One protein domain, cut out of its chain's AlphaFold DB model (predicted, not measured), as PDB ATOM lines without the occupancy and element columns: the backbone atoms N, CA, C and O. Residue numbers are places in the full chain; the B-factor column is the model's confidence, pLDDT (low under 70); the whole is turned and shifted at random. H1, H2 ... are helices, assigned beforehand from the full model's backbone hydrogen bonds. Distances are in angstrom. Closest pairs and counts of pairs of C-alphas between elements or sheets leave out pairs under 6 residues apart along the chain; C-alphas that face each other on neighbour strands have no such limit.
ATOM      1  N   ARG A  81     -46.018  31.900  46.908       89.94
ATOM      2  CA  ARG A  81     -45.046  31.930  48.006       89.94
ATOM      3  C   ARG A  81     -43.983  30.841  47.862       89.94
ATOM      4  O   ARG A  81     -42.802  31.138  48.001       89.94
ATOM      5  N   ALA A  82     -44.390  29.599  47.607       93.56
ATOM      6  CA  ALA A  82     -43.464  28.481  47.447       93.56
ATOM      7  C   ALA A  82     -42.616  28.627  46.172       93.56
ATOM      8  O   ALA A  82     -41.412  28.386  46.223       93.56
ATOM      9  N   GLU A  83     -43.197  29.094  45.059       93.62
ATOM     10  CA  GLU A  83     -42.427  29.378  43.842       93.62
ATOM     11  C   GLU A  83     -41.372  30.458  44.109       93.62
ATOM     12  O   GLU A  83     -40.203  30.277  43.763       93.62
ATOM     13  N   ALA A  84     -41.751  31.549  44.784       94.50
ATOM     14  CA  ALA A  84     -40.811  32.594  45.175       94.50
ATOM     15  C   ALA A  84     -39.684  32.043  46.063       94.50
ATOM     16  O   ALA A  84     -38.517  32.348  45.821       94.50
ATOM     17  N   THR A  85     -40.002  31.190  47.043       96.12
ATOM     18  CA  THR A  85     -38.994  30.530  47.883       96.12
ATOM     19  C   THR A  85     -38.014  29.701  47.050       96.12
ATOM     20  O   THR A  85     -36.807  29.868  47.214       96.12
ATOM     21  N   TYR A  86     -38.488  28.866  46.118       96.31
ATOM     22  CA  TYR A  86     -37.598  28.076  45.262       96.31
ATOM     23  C   TYR A  86     -36.727  28.948  44.359       96.31
ATOM     24  O   TYR A  86     -35.534  28.691  44.217       96.31
ATOM     25  N   LEU A  87     -37.286  30.018  43.792       97.12
ATOM     26  CA  LEU A  87     -36.526  30.959  42.972       97.12
ATOM     27  C   LEU A  87     -35.469  31.721  43.782       97.12
ATOM     28  O   LEU A  87     -34.387  31.966  43.258       97.12
ATOM     29  N   HIS A  88     -35.732  32.056  45.048       97.75
ATOM     30  CA  HIS A  88     -34.719  32.639  45.930       97.75
ATOM     31  C   HIS A  88     -33.605  31.646  46.260       97.75
ATOM     32  O   HIS A  88     -32.435  32.017  46.203       97.75
ATOM     33  N   ILE A  89     -33.937  30.384  46.551       98.00
ATOM     34  CA  ILE A  89     -32.934  29.335  46.798       98.00
ATOM     35  C   ILE A  89     -32.052  29.148  45.558       98.00
ATOM     36  O   ILE A  89     -30.831  29.199  45.659       98.00
ATOM     37  N   ILE A  90     -32.652  29.023  44.372       97.44
ATOM     38  CA  ILE A  90     -31.902  28.895  43.113       97.44
ATOM     39  C   ILE A  90     -31.035  30.135  42.875       97.44
ATOM     40  O   ILE A  90     -29.860  30.016  42.545       97.44
ATOM     41  N   GLY A  91     -31.594  31.334  43.052       97.56
ATOM     42  CA  GLY A  91     -30.872  32.585  42.828       97.56
ATOM     43  C   GLY A  91     -29.667  32.735  43.756       97.56
ATOM     44  O   GLY A  91     -28.588  33.095  43.296       97.56
ATOM     45  N   THR A  92     -29.839  32.418  45.040       97.81
ATOM     46  CA  THR A  92     -28.772  32.511  46.047       97.81
ATOM     47  C   THR A  92     -27.700  31.450  45.827       97.81
ATOM     48  O   THR A  92     -26.516  31.757  45.932       97.81
ATOM     49  N   MET A  93     -28.079  30.231  45.429       97.69
ATOM     50  CA  MET A  93     -27.116  29.214  44.998       97.69
ATOM     51  C   MET A  93     -26.301  29.685  43.791       97.69
ATOM     52  O   MET A  93     -25.084  29.543  43.798       97.69
ATOM     53  N   LEU A  94     -26.937  30.296  42.783       97.56
ATOM     54  CA  LEU A  94     -26.226  30.839  41.621       97.56
ATOM     55  C   LEU A  94     -25.250  31.959  42.008       97.56
ATOM     56  O   LEU A  94     -24.132  31.980  41.501       97.56
ATOM     57  N   GLU A  95     -25.646  32.879  42.893       96.50
ATOM     58  CA  GLU A  95     -24.752  33.936  43.388       96.50
ATOM     59  C   GLU A  95     -23.579  33.375  44.193       96.50
ATOM     60  O   GLU A  95     -22.453  33.825  44.001       96.50
ATOM     61  N   LEU A  96     -23.812  32.367  45.038       96.38
ATOM     62  CA  LEU A  96     -22.745  31.705  45.786       96.38
ATOM     63  C   LEU A  96     -21.791  30.957  44.858       96.38
ATOM     64  O   LEU A  96     -20.586  31.144  44.962       96.38
ATOM     65  N   MET A  97     -22.300  30.149  43.926       97.00
ATOM     66  CA  MET A  97     -21.464  29.369  43.007       97.00
ATOM     67  C   MET A  97     -20.573  30.260  42.138       97.00
ATOM     68  O   MET A  97     -19.430  29.897  41.871       97.00
ATOM     69  N   LEU A  98     -21.079  31.419  41.717       96.44
ATOM     70  CA  LEU A  98     -20.337  32.393  40.909       96.44
ATOM     71  C   LEU A  98     -19.609  33.448  41.755       96.44
ATOM     72  O   LEU A  98     -19.010  34.376  41.213       96.44
ATOM     73  N   GLY A  99     -19.701  33.332  43.077       95.75
ATOM     74  CA  GLY A  99     -19.103  34.239  44.034       95.75
ATOM     75  C   GLY A  99     -17.727  33.781  44.497       95.75
ATOM     76  O   GLY A  99     -17.205  32.722  44.138       95.75
ATOM     77  N   GLN A 100     -17.152  34.595  45.369       96.44
ATOM     78  CA  GLN A 100     -15.854  34.355  45.978       96.44
ATOM     79  C   GLN A 100     -15.878  34.781  47.443       96.44
ATOM     80  O   GLN A 100     -16.638  35.667  47.839       96.44
ATOM     81  N   SER A 101     -15.028  34.151  48.244       93.62
ATOM     82  CA  SER A 101     -14.792  34.533  49.633       93.62
ATOM     83  C   SER A 101     -14.212  35.951  49.749       93.62
ATOM     84  O   SER A 101     -13.643  36.463  48.781       93.62
ATOM     85  N   PRO A 102     -14.268  36.583  50.940       93.38
ATOM     86  CA  PRO A 102     -13.644  37.892  51.171       93.38
ATOM     87  C   PRO A 102     -12.142  37.931  50.849       93.38
ATOM     88  O   PRO A 102     -11.608  38.984  50.517       93.38
ATOM     89  N   SER A 103     -11.465  36.780  50.912       94.12
ATOM     90  CA  SER A 103     -10.051  36.614  50.555       94.12
ATOM     91  C   SER A 103      -9.812  36.390  49.054       94.12
ATOM     92  O   SER A 103      -8.675  36.180  48.645       94.12
ATOM     93  N   GLY A 104     -10.862  36.416  48.227       93.75
ATOM     94  CA  GLY A 104     -10.789  36.270  46.771       93.75
ATOM     95  C   GLY A 104     -10.824  34.830  46.253       93.75
ATOM     96  O   GLY A 104     -10.765  34.627  45.046       93.75
ATOM     97  N   THR A 105     -10.936  33.817  47.117       95.00
ATOM     98  CA  THR A 105     -11.055  32.412  46.681       95.00
ATOM     99  C   THR A 105     -12.464  32.135  46.140       95.00
ATOM    100  O   THR A 105     -13.407  32.302  46.920       95.00
ATOM    101  N   PRO A 106     -12.637  31.701  44.874       96.38
ATOM    102  CA  PRO A 106     -13.942  31.328  44.323       96.38
ATOM    103  C   PRO A 106     -14.594  30.193  45.111       96.38
ATOM    104  O   PRO A 106     -13.911  29.269  45.554       96.38
ATOM    105  N   TYR A 107     -15.916  30.239  45.269       96.19
ATOM    106  CA  TYR A 107     -16.646  29.180  45.977       96.19
ATOM    107  C   TYR A 107     -16.884  27.929  45.126       96.19
ATOM    108  O   TYR A 107     -17.130  26.856  45.674       96.19
ATOM    109  N   SER A 108     -16.819  28.043  43.798       96.75
ATOM    110  CA  SER A 108     -16.939  26.907  42.886       96.75
ATOM    111  C   SER A 108     -15.947  27.008  41.727       96.75
ATOM    112  O   SER A 108     -15.342  28.052  41.492       96.75
ATOM    113  N   SER A 109     -15.788  25.909  40.986       95.88
ATOM    114  CA  SER A 109     -15.010  25.873  39.743       95.88
ATOM    115  C   SER A 109     -15.757  26.460  38.540       95.88
ATOM    116  O   SER A 109     -15.173  26.580  37.463       95.88
ATOM    117  N   PHE A 110     -17.041  26.801  38.687       97.44
ATOM    118  CA  PHE A 110     -17.833  27.398  37.621       97.44
ATOM    119  C   PHE A 110     -17.630  28.910  37.582       97.44
ATOM    120  O   PHE A 110     -17.678  29.587  38.604       97.44
ATOM    121  N   ASN A 111     -17.453  29.447  36.377       94.19
ATOM    122  CA  ASN A 111     -17.216  30.871  36.140       94.19
ATOM    123  C   ASN A 111     -18.397  31.579  35.452       94.19
ATOM    124  O   ASN A 111     -18.380  32.801  35.316       94.19
ATOM    125  N   SER A 112     -19.418  30.836  35.013       96.38
ATOM    126  CA  SER A 112     -20.583  31.396  34.331       96.38
ATOM    127  C   SER A 112     -21.852  30.570  34.558       96.38
ATOM    128  O   SER A 112     -21.806  29.397  34.935       96.38
ATOM    129  N   GLN A 113     -23.011  31.190  34.315       96.44
ATOM    130  CA  GLN A 113     -24.314  30.517  34.379       96.44
ATOM    131  C   GLN A 113     -24.441  29.426  33.311       96.44
ATOM    132  O   GLN A 113     -25.028  28.378  33.566       96.44
ATOM    133  N   GLU A 114     -23.868  29.659  32.133       97.31
ATOM    134  CA  GLU A 114     -23.845  28.717  31.016       97.31
ATOM    135  C   GLU A 114     -23.008  27.480  31.359       97.31
ATOM    136  O   GLU A 114     -23.418  26.362  31.049       97.31
ATOM    137  N   ALA A 115     -21.877  27.651  32.058       97.69
ATOM    138  CA  ALA A 115     -21.061  26.536  32.534       97.69
ATOM    139  C   ALA A 115     -21.832  25.657  33.536       97.69
ATOM    140  O   ALA A 115     -21.802  24.430  33.432       97.69
ATOM    141  N   ILE A 116     -22.587  26.279  34.451       97.81
ATOM    142  CA  ILE A 116     -23.461  25.568  35.397       97.81
ATOM    143  C   ILE A 116     -24.575  24.824  34.647       97.81
ATOM    144  O   ILE A 116     -24.794  23.640  34.897       97.81
ATOM    145  N   ALA A 117     -25.257  25.481  33.702       97.25
ATOM    146  CA  ALA A 117     -26.327  24.861  32.918       97.25
ATOM    147  C   ALA A 117     -25.815  23.667  32.099       97.25
ATOM    148  O   ALA A 117     -26.432  22.603  32.103       97.25
ATOM    149  N   THR A 118     -24.657  23.820  31.456       97.81
ATOM    150  CA  THR A 118     -24.014  22.756  30.675       97.81
ATOM    151  C   THR A 118     -23.684  21.554  31.556       97.81
ATOM    152  O   THR A 118     -23.991  20.425  31.183       97.81
ATOM    153  N   ALA A 119     -23.125  21.785  32.748       97.69
ATOM    154  CA  ALA A 119     -22.846  20.714  33.698       97.69
ATOM    155  C   ALA A 119     -24.131  20.017  34.175       97.69
ATOM    156  O   ALA A 119     -24.187  18.791  34.200       97.69
ATOM    157  N   MET A 120     -25.192  20.771  34.485       97.38
ATOM    158  CA  MET A 120     -26.481  20.184  34.870       97.38
ATOM    159  C   MET A 120     -27.064  19.291  33.772       97.38
ATOM    160  O   MET A 120     -27.530  18.199  34.069       97.38
ATOM    161  N   ILE A 121     -27.009  19.720  32.508       97.75
ATOM    162  CA  ILE A 121     -27.492  18.922  31.371       97.75
ATOM    163  C   ILE A 121     -26.623  17.679  31.167       97.75
ATOM    164  O   ILE A 121     -27.151  16.600  30.923       97.75
ATOM    165  N   ALA A 122     -25.301  17.815  31.291       97.69
ATOM    166  CA  ALA A 122     -24.376  16.698  31.130       97.69
ATOM    167  C   ALA A 122     -24.575  15.607  32.197       97.69
ATOM    168  O   ALA A 122     -24.379  14.430  31.902       97.69
ATOM    169  N   HIS A 123     -24.958  15.988  33.419       96.69
ATOM    170  CA  HIS A 123     -25.123  15.055  34.536       96.69
ATOM    171  C   HIS A 123     -26.564  14.585  34.772       96.69
ATOM    172  O   HIS A 123     -26.740  13.506  35.330       96.69
ATOM    173  N   HIS A 124     -27.566  15.386  34.397       96.50
ATOM    174  CA  HIS A 124     -28.974  15.174  34.767       96.50
ATOM    175  C   HIS A 124     -29.970  15.505  33.639       96.50
ATOM    176  O   HIS A 124     -31.134  15.816  33.906       96.50
ATOM    177  N   GLY A 125     -29.533  15.506  32.377       92.94
ATOM    178  CA  GLY A 125     -30.358  15.896  31.226       92.94
ATOM    179  C   GLY A 125     -31.564  14.987  30.947       92.94
ATOM    180  O   GLY A 125     -32.476  15.382  30.224       92.94
ATOM    181  N   GLU A 126     -31.602  13.786  31.521       92.31
ATOM    182  CA  GLU A 126     -32.737  12.862  31.477       92.31
ATOM    183  C   GLU A 126     -33.909  13.298  32.368       92.31
ATOM    184  O   GLU A 126     -35.045  12.855  32.170       92.31
ATOM    185  N   LEU A 127     -33.655  14.176  33.344       93.75
ATOM    186  CA  LEU A 127     -34.692  14.694  34.223       93.75
ATOM    187  C   LEU A 127     -35.537  15.742  33.492       93.75
ATOM    188  O   LEU A 127     -35.036  16.690  32.881       93.75
ATOM    189  N   MET A 128     -36.858  15.608  33.610       90.44
ATOM    190  CA  MET A 128     -37.798  16.580  33.059       90.44
ATOM    191  C   MET A 128     -37.469  17.995  33.557       90.44
ATOM    192  O   MET A 128     -37.379  18.246  34.757       90.44
ATOM    193  N   GLY A 129     -37.337  18.938  32.622       88.44
ATOM    194  CA  GLY A 129     -37.053  20.342  32.930       88.44
ATOM    195  C   GLY A 129     -35.565  20.693  33.027       88.44
ATOM    196  O   GLY A 129     -35.248  21.879  33.101       88.44
ATOM    197  N   ILE A 130     -34.647  19.724  32.940       96.19
ATOM    198  CA  ILE A 130     -33.200  19.972  32.833       96.19
ATOM    199  C   ILE A 130     -32.816  20.094  31.353       96.19
ATOM    200  O   ILE A 130     -32.086  19.292  30.782       96.19
ATOM    201  N   THR A 131     -33.361  21.121  30.701       96.44
ATOM    202  CA  THR A 131     -33.011  21.488  29.322       96.44
ATOM    203  C   THR A 131     -32.407  22.880  29.293       96.44
ATOM    204  O   THR A 131     -32.778  23.721  30.112       96.44
ATOM    205  N   ASP A 132     -31.527  23.154  28.328       96.12
ATOM    206  CA  ASP A 132     -30.839  24.448  28.200       96.12
ATOM    207  C   ASP A 132     -31.816  25.633  28.252       96.12
ATOM    208  O   ASP A 132     -31.721  26.500  29.122       96.12
ATOM    209  N   ARG A 133     -32.871  25.583  27.431       96.25
ATOM    210  CA  ARG A 133     -33.946  26.586  27.424       96.25
ATOM    211  C   ARG A 133     -34.596  26.779  28.798       96.25
ATOM    212  O   ARG A 133     -34.875  27.913  29.190       96.25
ATOM    213  N   THR A 134     -34.894  25.691  29.509       97.19
ATOM    214  CA  THR A 134     -35.595  25.756  30.802       97.19
ATOM    215  C   THR A 134     -34.686  26.310  31.889       97.19
ATOM    216  O   THR A 134     -35.109  27.183  32.648       97.19
ATOM    217  N   LEU A 135     -33.431  25.858  31.933       97.56
ATOM    218  CA  LEU A 135     -32.435  26.324  32.891       97.56
ATOM    219  C   LEU A 135     -32.134  27.807  32.689       97.56
ATOM    220  O   LEU A 135     -32.225  28.569  33.648       97.56
ATOM    221  N   GLN A 136     -31.896  28.253  31.452       96.81
ATOM    222  CA  GLN A 136     -31.687  29.673  31.152       96.81
ATOM    223  C   GLN A 136     -32.872  30.533  31.611       96.81
ATOM    224  O   GLN A 136     -32.687  31.555  32.279       96.81
ATOM    225  N   ALA A 137     -34.103  30.097  31.319       97.12
ATOM    226  CA  ALA A 137     -35.304  30.800  31.755       97.12
ATOM    227  C   ALA A 137     -35.416  30.854  33.289       97.12
ATOM    228  O   ALA A 137     -35.662  31.926  33.851       97.12
ATOM    229  N   LYS A 138     -35.198  29.729  33.983       97.12
ATOM    230  CA  LYS A 138     -35.294  29.648  35.448       97.12
ATOM    231  C   LYS A 138     -34.180  30.410  36.155       97.12
ATOM    232  O   LYS A 138     -34.469  31.113  37.118       97.12
ATOM    233  N   PHE A 139     -32.949  30.370  35.654       97.75
ATOM    234  CA  PHE A 139     -31.831  31.155  36.187       97.75
ATOM    235  C   PHE A 139     -32.086  32.656  36.034       97.75
ATOM    236  O   PHE A 139     -31.913  33.423  36.986       97.75
ATOM    237  N   ALA A 140     -32.585  33.088  34.872       97.38
ATOM    238  CA  ALA A 140     -32.965  34.479  34.657       97.38
ATOM    239  C   ALA A 140     -34.106  34.915  35.593       97.38
ATOM    240  O   ALA A 140     -34.041  36.004  36.171       97.38
ATOM    241  N   GLN A 141     -35.132  34.074  35.769       97.56
ATOM    242  CA  GLN A 141     -36.257  34.328  36.676       97.56
ATOM    243  C   GLN A 141     -35.781  34.437  38.134       97.56
ATOM    244  O   GLN A 141     -36.103  35.414  38.811       97.56
ATOM    245  N   ALA A 142     -34.961  33.484  38.583       97.88
ATOM    246  CA  ALA A 142     -34.398  33.429  39.927       97.88
ATOM    247  C   ALA A 142     -33.577  34.683  40.254       97.88
ATOM    248  O   ALA A 142     -33.817  35.334  41.268       97.88
ATOM    249  N   ARG A 143     -32.688  35.106  39.347       96.38
ATOM    250  CA  ARG A 143     -31.884  36.327  39.527       96.38
ATOM    251  C   ARG A 143     -32.723  37.599  39.568       96.38
ATOM    252  O   ARG A 143     -32.425  38.500  40.345       96.38
ATOM    253  N   ARG A 144     -33.758  37.708  38.726       96.56
ATOM    254  CA  ARG A 144     -34.677  38.861  38.766       96.56
ATOM    255  C   ARG A 144     -35.406  38.924  40.104       96.56
ATOM    256  O   ARG A 144     -35.473  40.002  40.684       96.56
ATOM    257  N   LYS A 145     -35.906  37.783  40.590       95.50
ATOM    258  CA  LYS A 145     -36.602  37.707  41.877       95.50
ATOM    259  C   LYS A 145     -35.691  38.018  43.055       95.50
ATOM    260  O   LYS A 145     -36.064  38.842  43.883       95.50
ATOM    261  N   LEU A 146     -34.484  37.459  43.074       95.44
ATOM    262  CA  LEU A 146     -33.510  37.751  44.118       95.44
ATOM    263  C   LEU A 146     -33.141  39.239  44.151       95.44
ATOM    264  O   LEU A 146     -33.246  39.865  45.199       95.44
ATOM    265  N   ARG A 147     -32.829  39.849  42.998       94.44
ATOM    266  CA  ARG A 147     -32.555  41.294  42.929       94.44
ATOM    267  C   ARG A 147     -33.719  42.141  43.432       94.44
ATOM    268  O   ARG A 147     -33.478  43.104  44.144       94.44
ATOM    269  N   SER A 148     -34.959  41.778  43.097       93.00
ATOM    270  CA  SER A 148     -36.142  42.495  43.596       93.00
ATOM    271  C   SER A 148     -36.399  42.321  45.093       93.00
ATOM    272  O   SER A 148     -37.147  43.106  45.653       93.00
ATOM    273  N   ALA A 149     -35.838  41.284  45.722       90.44
ATOM    274  CA  ALA A 149     -35.971  41.044  47.157       90.44
ATOM    275  C   ALA A 149     -34.849  41.703  47.978       90.44
ATOM    276  O   ALA A 149     -35.035  41.944  49.166       90.44
ATOM    277  N   VAL A 150     -33.687  41.945  47.359       86.38
ATOM    278  CA  VAL A 150     -32.499  42.541  47.999       86.38
ATOM    279  C   VAL A 150     -32.398  44.058  47.759       86.38
ATOM    280  O   VAL A 150     -31.702  44.734  48.512       86.38
ATOM    281  N   SER A 151     -33.071  44.587  46.728       71.62
ATOM    282  CA  SER A 151     -33.180  46.039  46.469       71.62
ATOM    283  C   SER A 151     -34.259  46.678  47.333       71.62
ATOM    284  O   SER A 151     -34.033  47.823  47.774       71.62
TER     285      SER A 151
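AT A GLANCE: This is residues 81 to 151 of the 151 residues of an uncharacterized protein of Pseudomonas aeruginosa (UniProt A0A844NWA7). Two helices, H1 and H3, cross near their middles as an X, and the third, H2, packs at a slant on the first part of H3. Between H1 and H2 a long loop, residues 98 to 112, runs out to Ser 103 and folds back, while a shorter link, with Met 128, joins H2 to H3. The printed part has 71 residues with three named helices in the order H1, H2, H3 and no named strand; the class is all helix. It is compact, with a radius of gyration of the C-alphas of 12.8 A, and flat, spanning 38 by 30 by 15 A.

HOW THE PARTS SIT: Start with H1, residues 81 to 97, and look from Leu 87 to Ala 142 in H3, residues 132 to 150: their C-alphas, the closest of the two helices, are 4.5 A apart. H1 and H3 touch about perpendicular, at 83 degrees, H3 with residues 138 to 146 alone. Next find H2, residues 113 to 124; it is close to H1 but not clearly touching, the closest C-alphas being those of Leu 94 and Gln 113 at 7.5 A. H2 touches H3, whose residues 132 to 139 alone take part, at a steep tilt of 51 degrees, opposite ways; the closest C-alphas, of Ala 117 and Leu 135, are 6.3 A apart. In H1, H2 and H3 every O i to N i+4 pair is within hydrogen-bond range.

IN THESE COORDINATES: Find C-alpha 81 at (-45.046, 31.930, 48.006); from there H1 runs 24.2 A to C-alpha 97. H2 begins at C-alpha 113, (-24.314, 30.517, 34.379), and covers 16.0 A to C-alpha 124. H3 runs 26.9 A from C-alpha 132 to C-alpha 150 at (-32.499, 42.541, 47.999).

THE WHOLE: The two C-alphas farthest apart are those of Ser 103 and Met 128, 38.4 A. The link from H1 to H2, 15 residues, is long, and that from H2 to H3, 7 residues, is short. The printed part has no cut and ends at Ser 151, the chain's last residue. Its mean pLDDT is 95.4, and no printed residue is under 70.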